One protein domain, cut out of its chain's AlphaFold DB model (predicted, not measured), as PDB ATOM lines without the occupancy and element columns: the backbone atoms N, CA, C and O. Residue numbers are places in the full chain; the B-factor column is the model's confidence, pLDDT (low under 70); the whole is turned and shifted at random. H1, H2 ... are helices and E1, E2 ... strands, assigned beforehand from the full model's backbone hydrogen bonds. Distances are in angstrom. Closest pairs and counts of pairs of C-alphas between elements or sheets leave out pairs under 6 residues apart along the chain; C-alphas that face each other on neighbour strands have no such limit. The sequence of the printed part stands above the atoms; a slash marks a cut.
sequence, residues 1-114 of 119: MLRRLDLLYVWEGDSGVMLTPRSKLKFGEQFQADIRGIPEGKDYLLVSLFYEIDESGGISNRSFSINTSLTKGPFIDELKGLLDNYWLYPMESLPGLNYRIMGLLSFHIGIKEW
ATOM      1  N   MET A   1     -19.696  -2.356  49.027       83.81
ATOM      2  CA  MET A   1     -18.380  -1.906  48.488       83.81
ATOM      3  C   MET A   1     -18.559  -1.641  47.010       83.81
ATOM      4  O   MET A   1     -18.997  -2.548  46.308       83.81
ATOM      5  N   LEU A   2     -18.220  -0.432  46.556       89.19
ATOM      6  CA  LEU A   2     -18.325  -0.055  45.149       89.19
ATOM      7  C   LEU A   2     -17.380  -0.898  44.287       89.19
ATOM      8  O   LEU A   2     -16.188  -1.018  44.573       89.19
ATOM      9  N   ARG A   3     -17.930  -1.489  43.231       92.12
ATOM     10  CA  ARG A   3     -17.236  -2.279  42.216       92.12
ATOM     11  C   ARG A   3     -17.262  -1.516  40.897       92.12
ATOM     12  O   ARG A   3     -18.249  -0.854  40.580       92.12
ATOM     13  N   ARG A   4     -16.182  -1.652  40.128       94.19
ATOM     14  CA  ARG A   4     -16.059  -1.129  38.766       94.19
ATOM     15  C   ARG A   4     -15.691  -2.258  37.809       94.19
ATOM     16  O   ARG A   4     -14.719  -2.977  38.052       94.19
ATOM     17  N   LEU A   5     -16.457  -2.381  36.733       94.38
ATOM     18  CA  LEU A   5     -16.187  -3.277  35.615       94.38
ATOM     19  C   LEU A   5     -16.170  -2.463  34.323       94.38
ATOM     20  O   LEU A   5     -17.198  -1.946  33.895       94.38
ATOM     21  N   ASP A   6     -14.999  -2.361  33.711       95.25
ATOM     22  CA  ASP A   6     -14.830  -1.721  32.414       95.25
ATOM     23  C   ASP A   6     -15.058  -2.724  31.277       95.25
ATOM     24  O   ASP A   6     -14.465  -3.804  31.248       95.25
ATOM     25  N   LEU A   7     -15.898  -2.348  30.319       95.38
ATOM     26  CA  LEU A   7     -16.098  -3.027  29.044       95.38
ATOM     27  C   LEU A   7     -15.409  -2.194  27.961       95.38
ATOM     28  O   LEU A   7     -15.914  -1.139  27.575       95.38
ATOM     29  N   LEU A   8     -14.229  -2.636  27.523       95.25
ATOM     30  CA  LEU A   8     -13.437  -1.947  26.509       95.25
ATOM     31  C   LEU A   8     -13.500  -2.691  25.175       95.25
ATOM     32  O   LEU A   8     -13.077  -3.844  25.069       95.25
ATOM     33  N   TYR A   9     -13.980  -1.985  24.161       95.25
ATOM     34  CA  TYR A   9     -14.058  -2.409  22.772       95.25
ATOM     35  C   TYR A   9     -13.118  -1.538  21.948       95.25
ATOM     36  O   TYR A   9     -13.112  -0.319  22.109       95.25
ATOM     37  N   VAL A  10     -12.342  -2.158  21.068       95.25
ATOM     38  CA  VAL A  10     -11.411  -1.485  20.158       95.25
ATOM     39  C   VAL A  10     -11.594  -2.077  18.771       95.25
ATOM     40  O   VAL A  10     -11.731  -3.292  18.647       95.25
ATOM     41  N   TRP A  11     -11.593  -1.259  17.727       94.31
ATOM     42  CA  TRP A  11     -11.744  -1.747  16.358       94.31
ATOM     43  C   TRP A  11     -10.952  -0.916  15.354       94.31
ATOM     44  O   TRP A  11     -10.474   0.182  15.638       94.31
ATOM     45  N   GLU A  12     -10.797  -1.504  14.175       92.56
ATOM     46  CA  GLU A  12     -10.205  -0.895  12.991       92.56
ATOM     47  C   GLU A  12     -10.866  -1.535  11.765       92.56
ATOM     48  O   GLU A  12     -10.911  -2.763  11.643       92.56
ATOM     49  N   GLY A  13     -11.431  -0.716  10.876       89.12
ATOM     50  CA  GLY A  13     -12.233  -1.224   9.762       89.12
ATOM     51  C   GLY A  13     -13.444  -2.029  10.248       89.12
ATOM     52  O   GLY A  13     -14.219  -1.552  11.073       89.12
ATOM     53  N   ASP A  14     -13.607  -3.252   9.742       91.94
ATOM     54  CA  ASP A  14     -14.732  -4.140  10.066       91.94
ATOM     55  C   ASP A  14     -14.402  -5.211  11.124       91.94
ATOM     56  O   ASP A  14     -15.188  -6.138  11.339       91.94
ATOM     57  N   SER A  15     -13.263  -5.081  11.811       92.62
ATOM     58  CA  SER A  15     -12.779  -6.041  12.807       92.62
ATOM     59  C   SER A  15     -12.657  -5.412  14.195       92.62
ATOM     60  O   SER A  15     -12.000  -4.386  14.374       92.62
ATOM     61  N   GLY A  16     -13.255  -6.059  15.195       94.12
ATOM     62  CA  GLY A  16     -13.280  -5.609  16.582       94.12
ATOM     63  C   GLY A  16     -12.611  -6.579  17.555       94.12
ATOM     64  O   GLY A  16     -12.592  -7.799  17.376       94.12
ATOM     65  N   VAL A  17     -12.082  -6.029  18.641       93.69
ATOM     66  CA  VAL A  17     -11.524  -6.758  19.779       93.69
ATOM     67  C   VAL A  17     -12.147  -6.217  21.057       93.69
ATOM     68  O   VAL A  17     -12.164  -5.011  21.299       93.69
ATOM     69  N   MET A  18     -12.637  -7.116  21.904       92.88
ATOM     70  CA  MET A  18     -13.048  -6.785  23.259       92.88
ATOM     71  C   MET A  18     -11.881  -7.032  24.208       92.88
ATOM     72  O   MET A  18     -11.569  -8.174  24.522       92.88
ATOM     73  N   LEU A  19     -11.235  -5.965  24.672       91.62
ATOM     74  CA  LEU A  19     -10.048  -6.063  25.522       91.62
ATOM     75  C   LEU A  19     -10.363  -6.478  26.962       91.62
ATOM     76  O   LEU A  19      -9.468  -6.930  27.673       91.62
ATOM     77  N   THR A  20     -11.617  -6.361  27.397       90.38
ATOM     78  CA  THR A  20     -12.054  -6.913  28.682       90.38
ATOM     79  C   THR A  20     -12.062  -8.447  28.613       90.38
ATOM     80  O   THR A  20     -12.826  -9.011  27.824       90.38
ATOM     81  N   PRO A  21     -11.270  -9.154  29.446       88.06
ATOM     82  CA  PRO A  21     -11.201 -10.609  29.402       88.06
ATOM     83  C   PRO A  21     -12.555 -11.251  29.701       88.06
ATOM     84  O   PRO A  21     -13.267 -10.841  30.621       88.06
ATOM     85  N   ARG A  22     -12.886 -12.335  28.991       87.50
ATOM     86  CA  ARG A  22     -14.158 -13.050  29.189       87.50
ATOM     87  C   ARG A  22     -14.330 -13.552  30.625       87.50
ATOM     88  O   ARG A  22     -15.434 -13.521  31.161       87.50
ATOM     89  N   SER A  23     -13.233 -13.951  31.271       86.56
ATOM     90  CA  SER A  23     -13.193 -14.391  32.672       86.56
ATOM     91  C   SER A  23     -13.611 -13.307  33.678       86.56
ATOM     92  O   SER A  23     -13.970 -13.635  34.813       86.56
ATOM     93  N   LYS A  24     -13.603 -12.032  33.265       88.50
ATOM     94  CA  LYS A  24     -13.982 -10.865  34.071       88.50
ATOM     95  C   LYS A  24     -15.434 -10.421  33.875       88.50
ATOM     96  O   LYS A  24     -15.911  -9.594  34.642       88.50
ATOM     97  N   LEU A  25     -16.172 -10.999  32.921       88.25
ATOM     98  CA  LEU A  25     -17.581 -10.672  32.648       88.25
ATOM     99  C   LEU A  25     -18.554 -11.373  33.608       88.25
ATOM    100  O   LEU A  25     -19.478 -12.068  33.191       88.25
ATOM    101  N   LYS A  26     -18.341 -11.202  34.912       87.94
ATOM    102  CA  LYS A  26     -19.189 -11.748  35.978       87.94
ATOM    103  C   LYS A  26     -19.205 -10.798  37.174       87.94
ATOM    104  O   LYS A  26     -18.237 -10.081  37.424       87.94
ATOM    105  N   PHE A  27     -20.315 -10.785  37.906       85.38
ATOM    106  CA  PHE A  27     -20.463  -9.917  39.069       85.38
ATOM    107  C   PHE A  27     -19.469 -10.311  40.167       85.38
ATOM    108  O   PHE A  27     -19.159 -11.488  40.343       85.38
ATOM    109  N   GLY A  28     -18.945  -9.319  40.885       83.94
ATOM    110  CA  GLY A  28     -17.937  -9.514  41.939       83.94
ATOM    111  C   GLY A  28     -16.510  -9.270  41.469       83.94
ATOM    112  O   GLY A  28     -15.672  -8.833  42.265       83.94
ATOM    113  N   GLU A  29     -16.248  -9.448  40.175       85.12
ATOM    114  CA  GLU A  29     -14.964  -9.104  39.578       85.12
ATOM    115  C   GLU A  29     -14.830  -7.590  39.419       85.12
ATOM    116  O   GLU A  29     -15.789  -6.875  39.115       85.12
ATOM    117  N   GLN A  30     -13.606  -7.109  39.623       87.94
ATOM    118  CA  GLN A  30     -13.212  -5.761  39.243       87.94
ATOM    119  C   GLN A  30     -12.266  -5.852  38.056       87.94
ATOM    120  O   GLN A  30     -11.358  -6.689  38.030       87.94
ATOM    121  N   PHE A  31     -12.477  -4.977  37.086       90.75
ATOM    122  CA  PHE A  31     -11.575  -4.814  35.962       90.75
ATOM    123  C   PHE A  31     -11.580  -3.349  35.553       90.75
ATOM    124  O   PHE A  31     -12.640  -2.767  35.325       90.75
ATOM    125  N   GLN A  32     -10.387  -2.767  35.499       92.75
ATOM    126  CA  GLN A  32     -10.168  -1.418  35.005       92.75
ATOM    127  C   GLN A  32      -9.369  -1.536  33.719       92.75
ATOM    128  O   GLN A  32      -8.292  -2.131  33.714       92.75
ATOM    129  N   ALA A  33      -9.928  -1.021  32.631       89.69
ATOM    130  CA  ALA A  33      -9.306  -1.123  31.327       89.69
ATOM    131  C   ALA A  33      -8.232  -0.039  31.170       89.69
ATOM    132  O   ALA A  33      -8.451   1.121  31.532       89.69
ATOM    133  N   ASP A  34      -7.086  -0.403  30.597       87.81
ATOM    134  CA  ASP A  34      -6.045   0.565  30.263       87.81
ATOM    135  C   ASP A  34      -6.293   1.167  28.876       87.81
ATOM    136  O   ASP A  34      -5.903   0.616  27.848       87.81
ATOM    137  N   ILE A  35      -6.935   2.334  28.855       86.00
ATOM    138  CA  ILE A  35      -7.167   3.083  27.615       86.00
ATOM    139  C   ILE A  35      -5.880   3.651  27.007       86.00
ATOM    140  O   ILE A  35      -5.863   3.965  25.823       86.00
ATOM    141  N   ARG A  36      -4.802   3.806  27.792       85.69
ATOM    142  CA  ARG A  36      -3.524   4.335  27.285       85.69
ATOM    143  C   ARG A  36      -2.775   3.299  26.455       85.69
ATOM    144  O   ARG A  36      -1.908   3.669  25.676       85.69
ATOM    145  N   GLY A  37      -3.127   2.023  26.611       82.75
ATOM    146  CA  GLY A  37      -2.615   0.922  25.801       82.75
ATOM    147  C   GLY A  37      -3.306   0.762  24.443       82.75
ATOM    148  O   GLY A  37      -2.932  -0.138  23.694       82.75
ATOM    149  N   ILE A  38      -4.311   1.586  24.112       86.44
ATOM    150  CA  ILE A  38      -4.983   1.529  22.807       86.44
ATOM    151  C   ILE A  38      -4.024   2.084  21.738       86.44
ATOM    152  O   ILE A  38      -3.579   3.225  21.874       86.44
ATOM    153  N   PRO A  39      -3.692   1.310  20.685       82.88
ATOM    154  CA  PRO A  39      -2.826   1.787  19.612       82.88
ATOM    155  C   PRO A  39      -3.394   3.029  18.920       82.88
ATOM    156  O   PRO A  39      -4.605   3.147  18.727       82.88
ATOM    157  N   GLU A  40      -2.507   3.933  18.512       82.69
ATOM    158  CA  GLU A  40      -2.881   5.129  17.762       82.69
ATOM    159  C   GLU A  40      -3.587   4.754  16.448       82.69
ATOM    160  O   GLU A  40      -3.234   3.773  15.795       82.69
ATOM    161  N   GLY A  41      -4.617   5.520  16.081       85.00
ATOM    162  CA  GLY A  41      -5.430   5.268  14.887       85.00
ATOM    163  C   GLY A  41      -6.551   4.238  15.067       85.00
ATOM    164  O   GLY A  41      -7.338   4.063  14.140       85.00
ATOM    165  N   LYS A  42      -6.672   3.594  16.237       91.25
ATOM    166  CA  LYS A  42      -7.806   2.706  16.531       91.25
ATOM    167  C   LYS A  42      -8.975   3.447  17.150       91.25
ATOM    168  O   LYS A  42      -8.806   4.294  18.028       91.25
ATOM    169  N   ASP A  43     -10.166   3.046  16.736       93.88
ATOM    170  CA  ASP A  43     -11.392   3.489  17.368       93.88
ATOM    171  C   ASP A  43     -11.705   2.656  18.609       93.88
ATOM    172  O   ASP A  43     -11.302   1.493  18.723       93.88
ATOM    173  N   TYR A  44     -12.425   3.256  19.555       95.06
ATOM    174  CA  TYR A  44     -12.759   2.586  20.803       95.06
ATOM    175  C   TYR A  44     -14.085   3.025  21.417       95.06
ATOM    176  O   TYR A  44     -14.575   4.144  21.235       95.06
ATOM    177  N   LEU A  45     -14.619   2.133  22.246       95.94
ATOM    178  CA  LEU A  45     -15.700   2.373  23.186       95.94
ATOM    179  C   LEU A  45     -15.296   1.787  24.537       95.94
ATOM    180  O   LEU A  45     -15.047   0.593  24.657       95.94
ATOM    181  N   LEU A  46     -15.290   2.621  25.565       96.31
ATOM    182  CA  LEU A  46     -15.192   2.230  26.960       96.31
ATOM    183  C   LEU A  46     -16.537   2.485  27.638       96.31
ATOM    184  O   LEU A  46     -16.975   3.632  27.756       96.31
ATOM    185  N   VAL A  47     -17.154   1.421  28.141       96.69
ATOM    186  CA  VAL A  47     -18.300   1.499  29.049       96.69
ATOM    187  C   VAL A  47     -17.836   1.077  30.436       96.69
ATOM    188  O   VAL A  47     -17.480  -0.079  30.645       96.69
ATOM    189  N   SER A  48     -17.843   1.997  31.394       96.25
ATOM    190  CA  SER A  48     -17.547   1.676  32.792       96.25
ATOM    191  C   SER A  48     -18.839   1.462  33.555       96.25
ATOM    192  O   SER A  48     -19.676   2.359  33.620       96.25
ATOM    193  N   LEU A  49     -18.986   0.276  34.135       94.75
ATOM    194  CA  LEU A  49     -20.126  -0.121  34.947       94.75
ATOM    195  C   LEU A  49     -19.760  -0.020  36.427       94.75
ATOM    196  O   LEU A  49     -18.754  -0.587  36.862       94.75
ATOM    197  N   PHE A  50     -20.592   0.667  37.200       94.38
ATOM    198  CA  PHE A  50     -20.411   0.864  38.635       94.38
ATOM    199  C   PHE A  50     -21.592   0.270  39.386       94.38
ATOM    200  O   PHE A  50     -22.738   0.499  39.000       94.38
ATOM    201  N   TYR A  51     -21.318  -0.504  40.429       93.19
ATOM    202  CA  TYR A  51     -22.355  -1.183  41.201       93.19
ATOM    203  C   TYR A  51     -21.855  -1.587  42.584       93.19
ATOM    204  O   TYR A  51     -20.654  -1.650  42.838       93.19
ATOM    205  N   GLU A  52     -22.782  -1.914  43.471       92.88
ATOM    206  CA  GLU A  52     -22.487  -2.531  44.757       92.88
ATOM    207  C   GLU A  52     -23.037  -3.950  44.816       92.88
ATOM    208  O   GLU A  52     -24.023  -4.267  44.155       92.88
ATOM    209  N   ILE A  53     -22.368  -4.799  45.599       90.31
ATOM    210  CA  ILE A  53     -22.823  -6.154  45.907       90.31
ATOM    211  C   ILE A  53     -22.970  -6.262  47.417       90.31
ATOM    212  O   ILE A  53     -22.022  -5.933  48.143       90.31
ATOM    213  N   ASP A  54     -24.144  -6.687  47.870       89.69
ATOM    214  CA  ASP A  54     -24.411  -6.987  49.275       89.69
ATOM    215  C   ASP A  54     -23.988  -8.420  49.655       89.69
ATOM    216  O   ASP A  54     -23.530  -9.208  48.826       89.69
ATOM    217  N   GLU A  55     -24.126  -8.769  50.933       88.06
ATOM    218  CA  GLU A  55     -23.730 -10.083  51.461       88.06
ATOM    219  C   GLU A  55     -24.540 -11.250  50.875       88.06
ATOM    220  O   GLU A  55     -24.060 -12.383  50.857       88.06
ATOM    221  N   SER A  56     -25.743 -10.987  50.354       88.44
ATOM    222  CA  SER A  56     -26.595 -11.983  49.695       88.44
ATOM    223  C   SER A  56     -26.278 -12.164  48.203       88.44
ATOM    224  O   SER A  56     -26.869 -13.019  47.543       88.44
ATOM    225  N   GLY A  57     -25.344 -11.376  47.661       83.94
ATOM    226  CA  GLY A  57     -25.042 -11.326  46.229       83.94
ATOM    227  C   GLY A  57     -25.980 -10.413  45.432       83.94
ATOM    228  O   GLY A  57     -25.909 -10.395  44.202       83.94
ATOM    229  N   GLY A  58     -26.844  -9.648  46.105       88.00
ATOM    230  CA  GLY A  58     -27.722  -8.661  45.491       88.00
ATOM    231  C   GLY A  58     -26.933  -7.487  44.917       88.00
ATOM    232  O   GLY A  58     -25.946  -7.045  45.500       88.00
ATOM    233  N   ILE A  59     -27.358  -6.988  43.750       88.38
ATOM    234  CA  ILE A  59     -26.659  -5.925  43.012       88.38
ATOM    235  C   ILE A  59     -27.471  -4.632  43.051       88.38
ATOM    236  O   ILE A  59     -28.562  -4.575  42.472       88.38
ATOM    237  N   SER A  60     -26.897  -3.580  43.631       89.75
ATOM    238  CA  SER A  60     -27.521  -2.264  43.831       89.75
ATOM    239  C   SER A  60     -26.618  -1.112  43.363       89.75
ATOM    240  O   SER A  60     -25.538  -1.343  42.815       89.75
ATOM    241  N   ASN A  61     -27.083   0.137  43.524       88.75
ATOM    242  CA  ASN A  61     -26.337   1.372  43.224       88.75
ATOM    243  C   ASN A  61     -25.692   1.383  41.826       88.75
ATOM    244  O   ASN A  61     -24.532   1.757  41.648       88.75
ATOM    245  N   ARG A  62     -26.460   0.933  40.829       91.94
ATOM    246  CA  ARG A  62     -25.984   0.772  39.456       91.94
ATOM    247  C   ARG A  62     -25.905   2.119  38.758       91.94
ATOM    248  O   ARG A  62     -26.860   2.887  38.763       91.94
ATOM    249  N   SER A  63     -24.772   2.387  38.131       94.69
ATOM    250  CA  SER A  63     -24.561   3.541  37.257       94.69
ATOM    251  C   SER A  63     -23.526   3.197  36.190       94.69
ATOM    252  O   SER A  63     -22.891   2.140  36.255       94.69
ATOM    253  N   PHE A  64     -23.383   4.042  35.172       96.00
ATOM    254  CA  PHE A  64     -22.413   3.818  34.107       96.00
ATOM    255  C   PHE A  64     -21.819   5.125  33.583       96.00
ATOM    256  O   PHE A  64     -22.401   6.199  33.735       96.00
ATOM    257  N   SER A  65     -20.670   5.023  32.921       95.94
ATOM    258  CA  SER A  65     -20.098   6.096  32.106       95.94
ATOM    259  C   SER A  65     -19.643   5.567  30.753       95.94
ATOM    260  O   SER A  65     -19.230   4.414  30.648       95.94
ATOM    261  N   ILE A  66     -19.677   6.425  29.733       95.69
ATOM    262  CA  ILE A  66     -19.254   6.107  28.366       95.69
ATOM    263  C   ILE A  66     -18.115   7.050  27.974       95.69
ATOM    264  O   ILE A  66     -18.244   8.265  28.119       95.69
ATOM    265  N   ASN A  67     -17.028   6.492  27.450       94.12
ATOM    266  CA  ASN A  67     -15.939   7.217  26.802       94.12
ATOM    267  C   ASN A  67     -15.636   6.553  25.450       94.12
ATOM    268  O   ASN A  67     -15.622   5.331  25.365       94.12
ATOM    269  N   THR A  68     -15.440   7.316  24.381       92.81
ATOM    270  CA  THR A  68     -15.322   6.762  23.023       92.81
ATOM    271  C   THR A  68     -14.585   7.718  22.092       92.81
ATOM    272  O   THR A  68     -14.612   8.931  22.310       92.81
ATOM    273  N   SER A  69     -13.953   7.178  21.044       90.44
ATOM    274  CA  SER A  69     -13.431   7.963  19.915       90.44
ATOM    275  C   SER A  69     -14.525   8.446  18.956       90.44
ATOM    276  O   SER A  69     -14.289   9.362  18.172       90.44
ATOM    277  N   LEU A  70     -15.722   7.854  19.017       86.50
ATOM    278  CA  LEU A  70     -16.820   8.180  18.118       86.50
ATOM    279  C   LEU A  70     -17.337   9.598  18.360       86.50
ATOM    280  O   LEU A  70     -17.561  10.029  19.496       86.50
ATOM    281  N   THR A  71     -17.607  10.315  17.273       78.56
ATOM    282  CA  THR A  71     -18.365  11.562  17.339       78.56
ATOM    283  C   THR A  71     -19.767  11.286  17.882       78.56
ATOM    284  O   THR A  71     -20.398  10.276  17.569       78.56
ATOM    285  N   LYS A  72     -20.268  12.186  18.739       72.62
ATOM    286  CA  LYS A  72     -21.620  12.069  19.306       72.62
ATOM    287  C   LYS A  72     -22.643  11.958  18.167       72.62
ATOM    288  O   LYS A  72     -22.675  12.821  17.294       72.62
ATOM    289  N   GLY A  73     -23.476  10.919  18.201       79.00
ATOM    290  CA  GLY A  73     -24.464  10.611  17.166       79.00
ATOM    291  C   GLY A  73     -25.484   9.556  17.621       79.00
ATOM    292  O   GLY A  73     -25.463   9.183  18.798       79.00
ATOM    293  N   PRO A  74     -26.338   9.047  16.707       85.62
ATOM    294  CA  PRO A  74     -27.452   8.135  17.014       85.62
ATOM    295  C   PRO A  74     -27.045   6.908  17.840       85.62
ATOM    296  O   PRO A  74     -27.735   6.526  18.781       85.62
ATOM    297  N   PHE A  75     -25.860   6.360  17.558       90.50
ATOM    298  CA  PHE A  75     -25.277   5.246  18.302       90.50
ATOM    299  C   PHE A  75     -25.183   5.500  19.817       90.50
ATOM    300  O   PHE A  75     -25.498   4.617  20.609       90.50
ATOM    301  N   ILE A  76     -24.747   6.693  20.243       91.81
ATOM    302  CA  ILE A  76     -24.534   6.984  21.671       91.81
ATOM    303  C   ILE A  76     -25.861   7.066  22.420       91.81
ATOM    304  O   ILE A  76     -25.933   6.647  23.577       91.81
ATOM    305  N   ASP A  77     -26.904   7.578  21.775       92.38
ATOM    306  CA  ASP A  77     -28.234   7.655  22.373       92.38
ATOM    307  C   ASP A  77     -28.874   6.264  22.468       92.38
ATOM    308  O   ASP A  77     -29.415   5.906  23.516       92.38
ATOM    309  N   GLU A  78     -28.716   5.428  21.440       94.88
ATOM    310  CA  GLU A  78     -29.141   4.024  21.486       94.88
ATOM    311  C   GLU A  78     -28.366   3.211  22.532       94.88
ATOM    312  O   GLU A  78     -28.964   2.423  23.267       94.88
ATOM    313  N   LEU A  79     -27.054   3.432  22.666       95.88
ATOM    314  CA  LEU A  79     -26.227   2.770  23.675       95.88
ATOM    315  C   LEU A  79     -26.669   3.143  25.093       95.88
ATOM    316  O   LEU A  79     -26.750   2.272  25.957       95.88
ATOM    317  N   LYS A  80     -26.983   4.420  25.338       94.50
ATOM    318  CA  LYS A  80     -27.545   4.852  26.624       94.50
ATOM    319  C   LYS A  80     -28.884   4.182  26.894       94.50
ATOM    320  O   LYS A  80     -29.040   3.604  27.959       94.50
ATOM    321  N   GLY A  81     -29.797   4.171  25.920       94.25
ATOM    322  CA  GLY A  81     -31.086   3.494  26.063       94.25
ATOM    323  C   GLY A  81     -30.938   1.995  26.344       94.25
ATOM    324  O   GLY A  81     -31.660   1.437  27.168       94.25
ATOM    325  N   LEU A  82     -29.971   1.329  25.714       94.62
ATOM    326  CA  LEU A  82     -29.624  -0.061  26.003       94.62
ATOM    327  C   LEU A  82     -29.129  -0.216  27.450       94.62
ATOM    328  O   LEU A  82     -29.628  -1.071  28.178       94.62
ATOM    329  N   LEU A  83     -28.192   0.616  27.905       94.88
ATOM    330  CA  LEU A  83     -27.680   0.555  29.279       94.88
ATOM    331  C   LEU A  83     -28.777   0.861  30.309       94.88
ATOM    332  O   LEU A  83     -28.908   0.140  31.296       94.88
ATOM    333  N   ASP A  84     -29.632   1.841  30.051       92.56
ATOM    334  CA  ASP A  84     -30.758   2.155  30.926       92.56
ATOM    335  C   ASP A  84     -31.716   0.965  31.056       92.56
ATOM    336  O   ASP A  84     -32.145   0.658  32.162       92.56
ATOM    337  N   ASN A  85     -31.994   0.238  29.968       90.06
ATOM    338  CA  ASN A  85     -32.916  -0.903  29.978       90.06
ATOM    339  C   ASN A  85     -32.315  -2.203  30.529       90.06
ATOM    340  O   ASN A  85     -33.041  -3.003  31.115       90.06
ATOM    341  N   TYR A  86     -31.016  -2.441  30.335       88.62
ATOM    342  CA  TYR A  86     -30.401  -3.744  30.623       88.62
ATOM    343  C   TYR A  86     -29.384  -3.714  31.766       88.62
ATOM    344  O   TYR A  86     -29.232  -4.711  32.467       88.62
ATOM    345  N   TRP A  87     -28.689  -2.593  31.983       90.44
ATOM    346  CA  TRP A  87     -27.758  -2.451  33.104       90.44
ATOM    347  C   TRP A  87     -28.475  -1.987  34.374       90.44
ATOM    348  O   TRP A  87     -28.302  -2.574  35.450       90.44
ATOM    349  N   LEU A  88     -29.317  -0.955  34.262       83.12
ATOM    350  CA  LEU A  88     -29.994  -0.387  35.429       83.12
ATOM    351  C   LEU A  88     -31.164  -1.253  35.920       83.12
ATOM    352  O   LEU A  88     -31.437  -1.257  37.120       83.12
ATOM    353  N   TYR A  89     -31.782  -2.065  35.051       76.62
ATOM    354  CA  TYR A  89     -32.825  -3.020  35.446       76.62
ATOM    355  C   TYR A  89     -32.280  -4.447  35.653       76.62
ATOM    356  O   TYR A  89     -31.387  -4.899  34.941       76.62
ATOM    357  N   PRO A  90     -32.785  -5.202  36.647       65.12
ATOM    358  CA  PRO A  90     -32.185  -6.450  37.141       65.12
ATOM    359  C   PRO A  90     -32.333  -7.699  36.258       65.12
ATOM    360  O   PRO A  90     -32.164  -8.798  36.772       65.12
ATOM    361  N   MET A  91     -32.616  -7.580  34.959       62.78
ATOM    362  CA  MET A  91     -32.939  -8.758  34.139       62.78
ATOM    363  C   MET A  91     -31.762  -9.363  33.361       62.78
ATOM    364  O   MET A  91     -31.818 -10.543  33.020       62.78
ATOM    365  N   GLU A  92     -30.701  -8.607  33.074       74.06
ATOM    366  CA  GLU A  92     -29.655  -9.050  32.143       74.06
ATOM    367  C   GLU A  92     -28.391  -9.561  32.868       74.06
ATOM    368  O   GLU A  92     -27.919  -8.982  33.847       74.06
ATOM    369  N   SER A  93     -27.794 -10.638  32.347       85.00
ATOM    370  CA  SER A  93     -26.447 -11.069  32.749       85.00
ATOM    371  C   SER A  93     -25.368 -10.171  32.122       85.00
ATOM    372  O   SER A  93     -25.555  -9.653  31.023       85.00
ATOM    373  N   LEU A  94     -24.201 -10.031  32.764       88.19
ATOM    374  CA  LEU A  94     -23.079  -9.261  32.196       88.19
ATOM    375  C   LEU A  94     -22.636  -9.745  30.801       88.19
ATOM    376  O   LEU A  94     -22.425  -8.897  29.933       88.19
ATOM    377  N   PRO A  95     -22.539 -11.063  30.520       89.88
ATOM    378  CA  PRO A  95     -22.296 -11.536  29.161       89.88
ATOM    379  C   PRO A  95     -23.399 -11.131  28.176       89.88
ATOM    380  O   PRO A  95     -23.086 -10.761  27.049       89.88
ATOM    381  N   GLY A  96     -24.671 -11.167  28.591       91.00
ATOM    382  CA  GLY A  96     -25.805 -10.736  27.765       91.00
ATOM    383  C   GLY A  96     -25.720  -9.256  27.397       91.00
ATOM    384  O   GLY A  96     -25.711  -8.915  26.213       91.00
ATOM    385  N   LEU A  97     -25.519  -8.392  28.398       92.44
ATOM    386  CA  LEU A  97     -25.305  -6.958  28.196       92.44
ATOM    387  C   LEU A  97     -24.151  -6.706  27.221       92.44
ATOM    388  O   LEU A  97     -24.287  -5.930  26.277       92.44
ATOM    389  N   ASN A  98     -23.037  -7.411  27.420       93.00
ATOM    390  CA  ASN A  98     -21.884  -7.319  26.543       93.00
ATOM    391  C   ASN A  98     -22.224  -7.663  25.081       93.00
ATOM    392  O   ASN A  98     -21.902  -6.892  24.181       93.00
ATOM    393  N   TYR A  99     -22.911  -8.783  24.833       92.25
ATOM    394  CA  TYR A  99     -23.303  -9.170  23.475       92.25
ATOM    395  C   TYR A  99     -24.228  -8.148  22.812       92.25
ATOM    396  O   TYR A  99     -24.115  -7.920  21.609       92.25
ATOM    397  N   ARG A 100     -25.111  -7.490  23.572       94.44
ATOM    398  CA  ARG A 100     -25.968  -6.428  23.027       94.44
ATOM    399  C   ARG A 100     -25.171  -5.193  22.627       94.44
ATOM    400  O   ARG A 100     -25.431  -4.642  21.562       94.44
ATOM    401  N   ILE A 101     -24.188  -4.786  23.433       95.25
ATOM    402  CA  ILE A 101     -23.292  -3.671  23.088       95.25
ATOM    403  C   ILE A 101     -22.500  -4.007  21.817       95.25
ATOM    404  O   ILE A 101     -22.454  -3.196  20.894       95.25
ATOM    405  N   MET A 102     -21.944  -5.220  21.729       94.75
ATOM    406  CA  MET A 102     -21.240  -5.693  20.530       94.75
ATOM    407  C   MET A 102     -22.150  -5.695  19.297       94.75
ATOM    408  O   MET A 102     -21.739  -5.237  18.236       94.75
ATOM    409  N   GLY A 103     -23.395  -6.160  19.437       95.12
ATOM    410  CA  GLY A 103     -24.384  -6.140  18.358       95.12
ATOM    411  C   GLY A 103     -24.733  -4.724  17.902       95.12
ATOM    412  O   GLY A 103     -24.816  -4.471  16.701       95.12
ATOM    413  N   LEU A 104     -24.870  -3.784  18.840       95.06
ATOM    414  CA  LEU A 104     -25.115  -2.377  18.531       95.06
ATOM    415  C   LEU A 104     -23.934  -1.754  17.769       95.06
ATOM    416  O   LEU A 104     -24.139  -1.094  16.754       95.06
ATOM    417  N   LEU A 105     -22.701  -2.006  18.216       94.19
ATOM    418  CA  LEU A 105     -21.485  -1.573  17.519       94.19
ATOM    419  C   LEU A 105     -21.404  -2.167  16.104       94.19
ATOM    420  O   LEU A 105     -21.144  -1.446  15.144       94.19
ATOM    421  N   SER A 106     -21.678  -3.465  15.959       94.75
ATOM    422  CA  SER A 106     -21.729  -4.141  14.660       94.75
ATOM    423  C   SER A 106     -22.755  -3.519  13.715       94.75
ATOM    424  O   SER A 106     -22.459  -3.334  12.537       94.75
ATOM    425  N   PHE A 107     -23.933  -3.152  14.223       93.81
ATOM    426  CA  PHE A 107     -24.985  -2.522  13.427       93.81
ATOM    427  C   PHE A 107     -24.617  -1.100  12.975       93.81
ATOM    428  O   PHE A 107     -24.766  -0.780  11.798       93.81
ATOM    429  N   HIS A 108     -24.118  -0.258  13.885       91.31
ATOM    430  CA  HIS A 108     -23.854   1.159  13.594       91.31
ATOM    431  C   HIS A 108     -22.540   1.411  12.852       91.31
ATOM    432  O   HIS A 108     -22.433   2.386  12.114       91.31
ATOM    433  N   ILE A 109     -21.533   0.562  13.064       89.31
ATOM    434  CA  ILE A 109     -20.149   0.814  12.626       89.31
ATOM    435  C   ILE A 109     -19.672  -0.258  11.633       89.31
ATOM    436  O   ILE A 109     -18.622  -0.123  11.014       89.31
ATOM    437  N   GLY A 110     -20.464  -1.314  11.413       90.81
ATOM    438  CA  GLY A 110     -20.182  -2.329  10.398       90.81
ATOM    439  C   GLY A 110     -19.128  -3.360  10.806       90.81
ATOM    440  O   GLY A 110     -18.547  -4.007   9.937       90.81
ATOM    441  N   ILE A 111     -18.883  -3.533  12.109       92.62
ATOM    442  CA  ILE A 111     -17.968  -4.559  12.624       92.62
ATOM    443  C   ILE A 111     -18.588  -5.943  12.413       92.62
ATOM    444  O   ILE A 111     -19.660  -6.239  12.943       92.62
ATOM    445  N   LYS A 112     -17.906  -6.805  11.663       92.88
ATOM    446  CA  LYS A 112     -18.386  -8.149  11.306       92.88
ATOM    447  C   LYS A 112     -17.848  -9.229  12.224       92.88
ATOM    448  O   LYS A 112     -18.517 -10.233  12.448       92.88
ATOM    449  N   GLU A 113     -16.651  -9.020  12.757       92.94
ATOM    450  CA  GLU A 113     -15.975  -9.998  13.596       92.94
ATOM    451  C   GLU A 113     -15.539  -9.379  14.913       92.94
ATOM    452  O   GLU A 113     -14.976  -8.287  14.951       92.94
ATOM    453  N   TRP A 114     -15.764 -10.124  15.992       93.94
ATOM    454  CA  TRP A 114     -15.304  -9.768  17.323       93.94
ATOM    455  C   TRP A 114     -14.418 -10.861  17.893       93.94
ATOM    456  O   TRP A 114     -14.786 -12.038  17.893       93.94
TER     457      TRP A 114
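This is residues 1 to 114 of the 119 residues of an uncharacterized protein of Candidatus Korarchaeum cryptofilum (UniProt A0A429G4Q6). A long, twisted sheet of four strands has two helices, H1 and H2, packed side by side over one face, making two layers. The long strands E1 and E3 form the sheet's middle, and the unnamed link of residues 19 to 42 loops past E1, away from the helices. The 114 printed residues hold four named strands, then two named helices; the sheet's order is E2 E1 E3 E4, antiparallel throughout. The class is mixed, and the whole is compact, with a radius of gyration of the C-alphas of 13.9 A and spans of 44 by 27 by 22 A.

E1, residues 2 to 12, forms a hairpin with E2, residues 15 to 18, where N 10 and O 17 are 2.9 A apart. E3, residues 43 to 53, is antiparallel to E1, with N 7 and O 47 at 2.8 A. E4, residues 59 to 68, forms a hairpin with E3, with N 48 and O 65 at 2.9 A. H1, residues 74 to 86, runs along E4, 10.3 A over the sheet. H2, residues 94 to 109, is on the same face, over E1; the C-alphas of Phe 75 and His 108 are the closest of H1 and H2, which touch, at 6.4 A. In both helices every O i to N i+4 pair is within hydrogen-bond range.

E1 begins at C-alpha 2 (-18.325, -0.055, 45.149) and spans 33.2 A; E2 10.5 A; E3 32.2 A; E4 26.2 A, bending by 54 degrees at residue 62. H1 spans 18.3 A and H2 22.2 A, ending at C-alpha 109 (-20.149, 0.814, 12.626).

The C-alphas of Gly 41 and Ser 56 are farthest apart, 44.2 A. The printed part has no cut. The link from E2 to E3 is long. Residues 90 to 91 have pLDDT under 70.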